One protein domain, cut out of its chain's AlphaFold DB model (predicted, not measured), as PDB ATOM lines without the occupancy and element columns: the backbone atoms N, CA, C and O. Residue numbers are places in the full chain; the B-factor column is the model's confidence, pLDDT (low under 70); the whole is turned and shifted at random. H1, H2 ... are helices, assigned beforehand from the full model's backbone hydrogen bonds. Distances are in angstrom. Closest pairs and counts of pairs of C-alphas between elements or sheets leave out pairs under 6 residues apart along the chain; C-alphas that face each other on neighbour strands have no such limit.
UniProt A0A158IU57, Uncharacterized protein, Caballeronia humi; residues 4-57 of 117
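This is residues 4 to 57 of the 117 residues of an uncharacterized protein of Caballeronia humi (UniProt A0A158IU57). The longest helix, H3, links the parts of a small helical domain: H1 packs on the second half of H3 and runs back along it the opposite way, while H4 folds back from the end of H3 to make a V with it. The short helix H2 follows H1 after a tight link, and the link of 7 residues after H2 turns the chain round into the start of H3, while residues 52 to 57, of which 52 to 55 belong to H4, stick out free. The printed part has 54 residues with four named helices, in the order H1, H2, H3, H4, and no named strand; its class is all helix. It is only just compact, close to loose, with a radius of gyration of the C-alphas of 11.6 A, and spans 32 by 24 by 18 A.

H3, residues 28 to 40, measures 17.2 A from first to last C-alpha, from C-alpha 28 at (244.228, 311.268, 260.216) to C-alpha 40. H1 holds residues 4 to 14 and measures 15.3 A, beginning at C-alpha 4 at (245.119, 287.380, 249.787). H4, residues 44 to 55, measures 16.0 A and ends at C-alpha 55 at (234.385, 304.433, 263.275). H2 has four residues, 17 to 20, and measures 5.0 A.

H3 touches H1 with its residues 34 to 39 alone, and the closest C-alphas, those of Ala 13 and Val 35, are 5.5 A apart. These two helices run opposite ways at a shallow tilt of 21 degrees. H3 and H4 form a helical hairpin and only just touch, with 3 pairs of C-alphas within 8 A. H3 touches H4 with residues 36 to 40 alone, and H4 touches H3 with residues 46 to 47 alone; the closest C-alphas are those of Phe 40 and Trp 47, 5.6 A apart. H3 and H4 run opposite ways at a steep tilt of 44 degrees. H2 is close to H3 but not clearly touching, the closest C-alphas being those of Trp 17 and Leu 31, 7.2 A apart. H1 and H2 meet only through their link, while H4 is apart from both H1 and H2. In H1, H3 and H4 every O i to N i+4 pair is within hydrogen-bond range; H2 is too short for such a pair, and its one O i to N i+3 pair is within range.

The two C-alphas farthest apart are those of Ala 4 and Gln 24, at 33.3 A. The printed part has no cut. The links from H1 to H2 and from H3 to H4 are tight, the link from H2 to H3 is short with 7 residues, and no link is long. The mean pLDDT of the printed part is 78.1; residues 16 to 25, of which 17 to 20 belong to H2, are under 70.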
ATOM      1  N   ALA A   4     243.700 287.156 250.056       78.56
ATOM      2  CA  ALA A   4     245.119 287.380 249.787       78.56
ATOM      3  C   ALA A   4     245.373 288.737 249.106       78.56
ATOM      4  O   ALA A   4     246.284 289.463 249.499       78.56
ATOM      5  N   GLU A   5     244.536 289.115 248.137       77.81
ATOM      6  CA  GLU A   5     244.600 290.436 247.499       77.81
ATOM      7  C   GLU A   5     244.262 291.551 248.492       77.81
ATOM      8  O   GLU A   5     244.911 292.596 248.488       77.81
ATOM      9  N   PHE A   6     243.292 291.315 249.383       77.25
ATOM     10  CA  PHE A   6     242.985 292.223 250.487       77.25
ATOM     11  C   PHE A   6     244.188 292.419 251.399       77.25
ATOM     12  O   PHE A   6     244.585 293.556 251.638       77.25
ATOM     13  N   ALA A   7     244.813 291.331 251.851       77.69
ATOM     14  CA  ALA A   7     245.990 291.404 252.704       77.69
ATOM     15  C   ALA A   7     247.145 292.147 252.016       77.69
ATOM     16  O   ALA A   7     247.750 293.020 252.627       77.69
ATOM     17  N   GLN A   8     247.411 291.878 250.735       82.62
ATOM     18  CA  GLN A   8     248.472 292.558 249.988       82.62
ATOM     19  C   GLN A   8     248.220 294.069 249.868       82.62
ATOM     20  O   GLN A   8     249.127 294.875 250.098       82.62
ATOM     21  N   ARG A   9     246.984 294.466 249.541       78.25
ATOM     22  CA  ARG A   9     246.593 295.878 249.445       78.25
ATOM     23  C   ARG A   9     246.604 296.570 250.809       78.25
ATOM     24  O   ARG A   9     247.130 297.676 250.916       78.25
ATOM     25  N   ALA A  10     246.137 295.892 251.858       77.06
ATOM     26  CA  ALA A  10     246.215 296.355 253.240       77.06
ATOM     27  C   ALA A  10     247.667 296.571 253.679       77.06
ATOM     28  O   ALA A  10     248.011 297.650 254.156       77.06
ATOM     29  N   THR A  11     248.551 295.593 253.461       80.00
ATOM     30  CA  THR A  11     249.970 295.730 253.798       80.00
ATOM     31  C   THR A  11     250.564 296.944 253.104       80.00
ATOM     32  O   THR A  11     251.199 297.750 253.774       80.00
ATOM     33  N   ARG A  12     250.308 297.148 251.805       76.81
ATOM     34  CA  ARG A  12     250.806 298.325 251.078       76.81
ATOM     35  C   ARG A  12     250.288 299.644 251.665       76.81
ATOM     36  O   ARG A  12     251.082 300.567 251.817       76.81
ATOM     37  N   ALA A  13     249.006 299.718 252.020       72.38
ATOM     38  CA  ALA A  13     248.391 300.907 252.615       72.38
ATOM     39  C   ALA A  13     249.026 301.268 253.966       72.38
ATOM     40  O   ALA A  13     249.483 302.388 254.182       72.38
ATOM     41  N   TYR A  14     249.130 300.282 254.857       72.75
ATOM     42  CA  TYR A  14     249.625 300.481 256.217       72.75
ATOM     43  C   TYR A  14     251.158 300.471 256.320       72.75
ATOM     44  O   TYR A  14     251.693 300.819 257.365       72.75
ATOM     45  N   SER A  15     251.889 300.140 255.249       73.19
ATOM     46  CA  SER A  15     253.363 300.186 255.218       73.19
ATOM     47  C   SER A  15     253.927 301.593 255.437       73.19
ATOM     48  O   SER A  15     255.069 301.732 255.867       73.19
ATOM     49  N   LEU A  16     253.151 302.637 255.126       68.69
ATOM     50  CA  LEU A  16     253.545 304.035 255.320       68.69
ATOM     51  C   LEU A  16     253.230 304.543 256.734       68.69
ATOM     52  O   LEU A  16     253.805 305.530 257.184       68.69
ATOM     53  N   TRP A  17     252.378 303.827 257.469       69.62
ATOM     54  CA  TRP A  17     251.936 304.203 258.806       69.62
ATOM     55  C   TRP A  17     253.066 304.303 259.848       69.62
ATOM     56  O   TRP A  17     253.034 305.247 260.635       69.62
ATOM     57  N   PRO A  18     254.114 303.447 259.856       63.22
ATOM     58  CA  PRO A  18     255.233 303.604 260.785       63.22
ATOM     59  C   PRO A  18     255.966 304.937 260.628       63.22
ATOM     60  O   PRO A  18     256.557 305.413 261.588       63.22
ATOM     61  N   LYS A  19     255.934 305.533 259.430       63.09
ATOM     62  CA  LYS A  19     256.534 306.842 259.168       63.09
ATOM     63  C   LYS A  19     255.642 307.975 259.677       63.09
ATOM     64  O   LYS A  19     256.155 308.898 260.291       63.09
ATOM     65  N   GLU A  20     254.328 307.864 259.498       63.41
ATOM     66  CA  GLU A  20     253.347 308.838 260.005       63.41
ATOM     67  C   GLU A  20     253.185 308.782 261.536       63.41
ATOM     68  O   GLU A  20     252.779 309.759 262.151       63.41
ATOM     69  N   LEU A  21     253.540 307.661 262.178       63.59
ATOM     70  CA  LEU A  21     253.584 307.540 263.642       63.59
ATOM     71  C   LEU A  21     254.783 308.279 264.272       63.59
ATOM     72  O   LEU A  21     254.843 308.418 265.492       63.59
ATOM     73  N   LEU A  22     255.760 308.700 263.459       62.62
ATOM     74  CA  LEU A  22     256.900 309.505 263.911       62.62
ATOM     75  C   LEU A  22     256.571 311.003 263.957       62.62
ATOM     76  O   LEU A  22     257.344 311.765 264.538       62.62
ATOM     77  N   GLU A  23     255.447 311.419 263.369       65.69
ATOM     78  CA  GLU A  23     254.955 312.790 263.466       65.69
ATOM     79  C   GLU A  23     254.326 313.042 264.843       65.69
ATOM     80  O   GLU A  23     253.774 312.148 265.486       65.69
ATOM     81  N   GLN A  24     254.410 314.291 265.309       61.28
ATOM     82  CA  GLN A  24     253.896 314.692 266.624       61.28
ATOM     83  C   GLN A  24     252.366 314.550 266.728       61.28
ATOM     84  O   GLN A  24     251.836 314.353 267.821       61.28
ATOM     85  N   GLU A  25     251.670 314.632 265.595       66.50
ATOM     86  CA  GLU A  25     250.238 314.399 265.467       66.50
ATOM     87  C   GLU A  25     250.004 313.479 264.265       66.50
ATOM     88  O   GLU A  25     250.559 313.696 263.188       66.50
ATOM     89  N   LEU A  26     249.206 312.428 264.458       71.75
ATOM     90  CA  LEU A  26     248.895 311.485 263.390       71.75
ATOM     91  C   LEU A  26     248.058 312.198 262.326       71.75
ATOM     92  O   LEU A  26     246.967 312.687 262.622       71.75
ATOM     93  N   ASN A  27     248.527 312.202 261.080       77.31
ATOM     94  CA  ASN A  27     247.749 312.737 259.971       77.31
ATOM     95  C   ASN A  27     246.583 311.789 259.640       77.31
ATOM     96  O   ASN A  27     246.702 310.829 258.873       77.31
ATOM     97  N   HIS A  28     245.453 312.051 260.292       81.75
ATOM     98  CA  HIS A  28     244.228 311.268 260.216       81.75
ATOM     99  C   HIS A  28     243.686 311.162 258.786       81.75
ATOM    100  O   HIS A  28     243.324 310.070 258.337       81.75
ATOM    101  N   ASP A  29     243.695 312.274 258.053       80.25
ATOM    102  CA  ASP A  29     243.267 312.322 256.661       80.25
ATOM    103  C   ASP A  29     244.194 311.502 255.764       80.25
ATOM    104  O   ASP A  29     243.723 310.631 255.037       80.25
ATOM    105  N   ALA A  30     245.516 311.689 255.868       77.81
ATOM    106  CA  ALA A  30     246.476 310.939 255.058       77.81
ATOM    107  C   ALA A  30     246.357 309.421 255.273       77.81
ATOM    108  O   ALA A  30     246.405 308.653 254.305       77.81
ATOM    109  N   LEU A  31     246.133 308.979 256.517       79.12
ATOM    110  CA  LEU A  31     245.913 307.565 256.810       79.12
ATOM    111  C   LEU A  31     244.625 307.061 256.156       79.12
ATOM    112  O   LEU A  31     244.653 306.065 255.431       79.12
ATOM    113  N   ALA A  32     243.506 307.743 256.387       84.31
ATOM    114  CA  ALA A  32     242.221 307.332 255.844       84.31
ATOM    115  C   ALA A  32     242.239 307.333 254.303       84.31
ATOM    116  O   ALA A  32     241.772 306.372 253.697       84.31
ATOM    117  N   THR A  33     242.869 308.326 253.668       82.38
ATOM    118  CA  THR A  33     242.976 308.435 252.205       82.38
ATOM    119  C   THR A  33     243.862 307.335 251.631       82.38
ATOM    120  O   THR A  33     243.539 306.765 250.588       82.38
ATOM    121  N   SER A  34     244.951 306.975 252.319       81.31
ATOM    122  CA  SER A  34     245.806 305.863 251.893       81.31
ATOM    123  C   SER A  34     245.052 304.532 251.891       81.31
ATOM    124  O   SER A  34     245.196 303.752 250.954       81.31
ATOM    125  N   VAL A  35     244.200 304.296 252.892       82.56
ATOM    126  CA  VAL A  35     243.368 303.091 252.995       82.56
ATOM    127  C   VAL A  35     242.260 303.113 251.946       82.56
ATOM    128  O   VAL A  35     242.053 302.118 251.255       82.56
ATOM    129  N   GLN A  36     241.596 304.256 251.782       83.88
ATOM    130  CA  GLN A  36     240.555 304.476 250.784       83.88
ATOM    131  C   GLN A  36     241.062 304.149 249.370       83.88
ATOM    132  O   GLN A  36     240.467 303.325 248.683       83.88
ATOM    133  N   HIS A  37     242.207 304.708 248.965       81.75
ATOM    134  CA  HIS A  37     242.805 304.431 247.656       81.75
ATOM    135  C   HIS A  37     243.406 303.027 247.557       81.75
ATOM    136  O   HIS A  37     243.206 302.328 246.573       81.75
ATOM    137  N   ALA A  38     244.155 302.565 248.556       79.69
ATOM    138  CA  ALA A  38     244.846 301.288 248.418       79.69
ATOM    139  C   ALA A  38     243.895 300.084 248.474       79.69
ATOM    140  O   ALA A  38     244.168 299.080 247.816       79.69
ATOM    141  N   LEU A  39     242.809 300.155 249.254       78.19
ATOM    142  CA  LEU A  39     241.878 299.038 249.432       78.19
ATOM    143  C   LEU A  39     240.593 299.169 248.614       78.19
ATOM    144  O   LEU A  39     240.112 298.145 248.129       78.19
ATOM    145  N   PHE A  40     240.067 300.382 248.447       81.62
ATOM    146  CA  PHE A  40     238.705 300.621 247.953       81.62
ATOM    147  C   PHE A  40     238.648 301.509 246.702       81.62
ATOM    148  O   PHE A  40     237.608 302.091 246.396       81.62
ATOM    149  N   GLU A  41     239.744 301.616 245.947       81.88
ATOM    150  CA  GLU A  41     239.721 302.284 244.642       81.88
ATOM    151  C   GLU A  41     238.656 301.651 243.730       81.88
ATOM    152  O   GLU A  41     238.673 300.443 243.485       81.88
ATOM    153  N   GLY A  42     237.703 302.470 243.273       79.56
ATOM    154  CA  GLY A  42     236.565 302.037 242.457       79.56
ATOM    155  C   GLY A  42     235.405 301.380 243.223       79.56
ATOM    156  O   GLY A  42     234.410 301.030 242.594       79.56
ATOM    157  N   ASP A  43     235.484 301.245 244.553       81.75
ATOM    158  CA  ASP A  43     234.447 300.620 245.390       81.75
ATOM    159  C   ASP A  43     234.030 301.539 246.565       81.75
ATOM    160  O   ASP A  43     234.469 301.362 247.708       81.75
ATOM    161  N   PRO A  44     233.182 302.559 246.312       81.25
ATOM    162  CA  PRO A  44     232.736 303.478 247.362       81.25
ATOM    163  C   PRO A  44     231.865 302.801 248.432       81.25
ATOM    164  O   PRO A  44     231.918 303.203 249.593       81.25
ATOM    165  N   GLY A  45     231.101 301.760 248.080       82.31
ATOM    166  CA  GLY A  45     230.240 301.047 249.032       82.31
ATOM    167  C   GLY A  45     231.034 300.225 250.051       82.31
ATOM    168  O   GLY A  45     230.705 300.198 251.237       82.31
ATOM    169  N   GLY A  46     232.121 299.592 249.609       84.75
ATOM    170  CA  GLY A  46     233.068 298.874 250.451       84.75
ATOM    171  C   GLY A  46     233.825 299.812 251.383       84.75
ATOM    172  O   GLY A  46     233.997 299.484 252.558       84.75
ATOM    173  N   TRP A  47     234.203 300.999 250.896       87.25
ATOM    174  CA  TRP A  47     234.775 302.046 251.741       87.25
ATOM    175  C   TRP A  47     233.804 302.488 252.838       87.25
ATOM    176  O   TRP A  47     234.203 302.543 253.997       87.25
ATOM    177  N   GLU A  48     232.540 302.764 252.509       85.00
ATOM    178  CA  GLU A  48     231.547 303.229 253.485       85.00
ATOM    179  C   GLU A  48     231.287 302.183 254.579       85.00
ATOM    180  O   GLU A  48     231.351 302.495 255.770       85.00
ATOM    181  N   ALA A  49     231.090 300.917 254.194       87.50
ATOM    182  CA  ALA A  49     230.886 299.820 255.139       87.50
ATOM    183  C   ALA A  49     232.104 299.604 256.055       87.50
ATOM    184  O   ALA A  49     231.959 299.383 257.261       87.50
ATOM    185  N   PHE A  50     233.313 299.698 255.496       85.19
ATOM    186  CA  PHE A  50     234.552 299.591 256.259       85.19
ATOM    187  C   PHE A  50     234.746 300.786 257.198       85.19
ATOM    188  O   PHE A  50     235.030 300.600 258.380       85.19
ATOM    189  N   ALA A  51     234.549 302.010 256.704       86.50
ATOM    190  CA  ALA A  51     234.673 303.228 257.491       86.50
ATOM    191  C   ALA A  51     233.691 303.227 258.668       86.50
ATOM    192  O   ALA A  51     234.118 303.492 259.789       86.50
ATOM    193  N   MET A  52     232.428 302.829 258.461       86.75
ATOM    194  CA  MET A  52     231.452 302.666 259.546       86.75
ATOM    195  C   MET A  52     231.942 301.696 260.626       86.75
ATOM    196  O   MET A  52     231.880 302.018 261.812       86.75
ATOM    197  N   GLN A  53     232.465 300.530 260.235       87.12
ATOM    198  CA  GLN A  53     232.961 299.530 261.185       87.12
ATOM    199  C   GLN A  53     234.185 300.029 261.968       87.12
ATOM    200  O   GLN A  53     234.306 299.791 263.170       87.12
ATOM    201  N   ILE A  54     235.100 300.744 261.312       86.12
ATOM    202  CA  ILE A  54     236.273 301.312 261.983       86.12
ATOM    203  C   ILE A  54     235.882 302.494 262.880       86.12
ATOM    204  O   ILE A  54     236.434 302.626 263.974       86.12
ATOM    205  N   GLN A  55     234.890 303.300 262.491       87.19
ATOM    206  CA  GLN A  55     234.385 304.433 263.275       87.19
ATOM    207  C   GLN A  55     233.788 304.028 264.627       87.19
ATOM    208  O   GLN A  55     233.828 304.828 265.565       87.19
ATOM    209  N   GLU A  56     233.320 302.784 264.782       87.12
ATOM    210  CA  GLU A  56     232.903 302.248 266.088       87.12
ATOM    211  C   GLU A  56     234.039 302.286 267.122       87.12
ATOM    212  O   GLU A  56     233.801 302.482 268.315       87.12
ATOM    213  N   LYS A  57     235.288 302.113 266.668       84.31
ATOM    214  CA  LYS A  57     236.491 302.091 267.515       84.31
ATOM    215  C   LYS A  57     237.305 303.378 267.411       84.31
ATOM    216  O   LYS A  57     237.928 303.788 268.386       84.31
TER     217      LYS A  57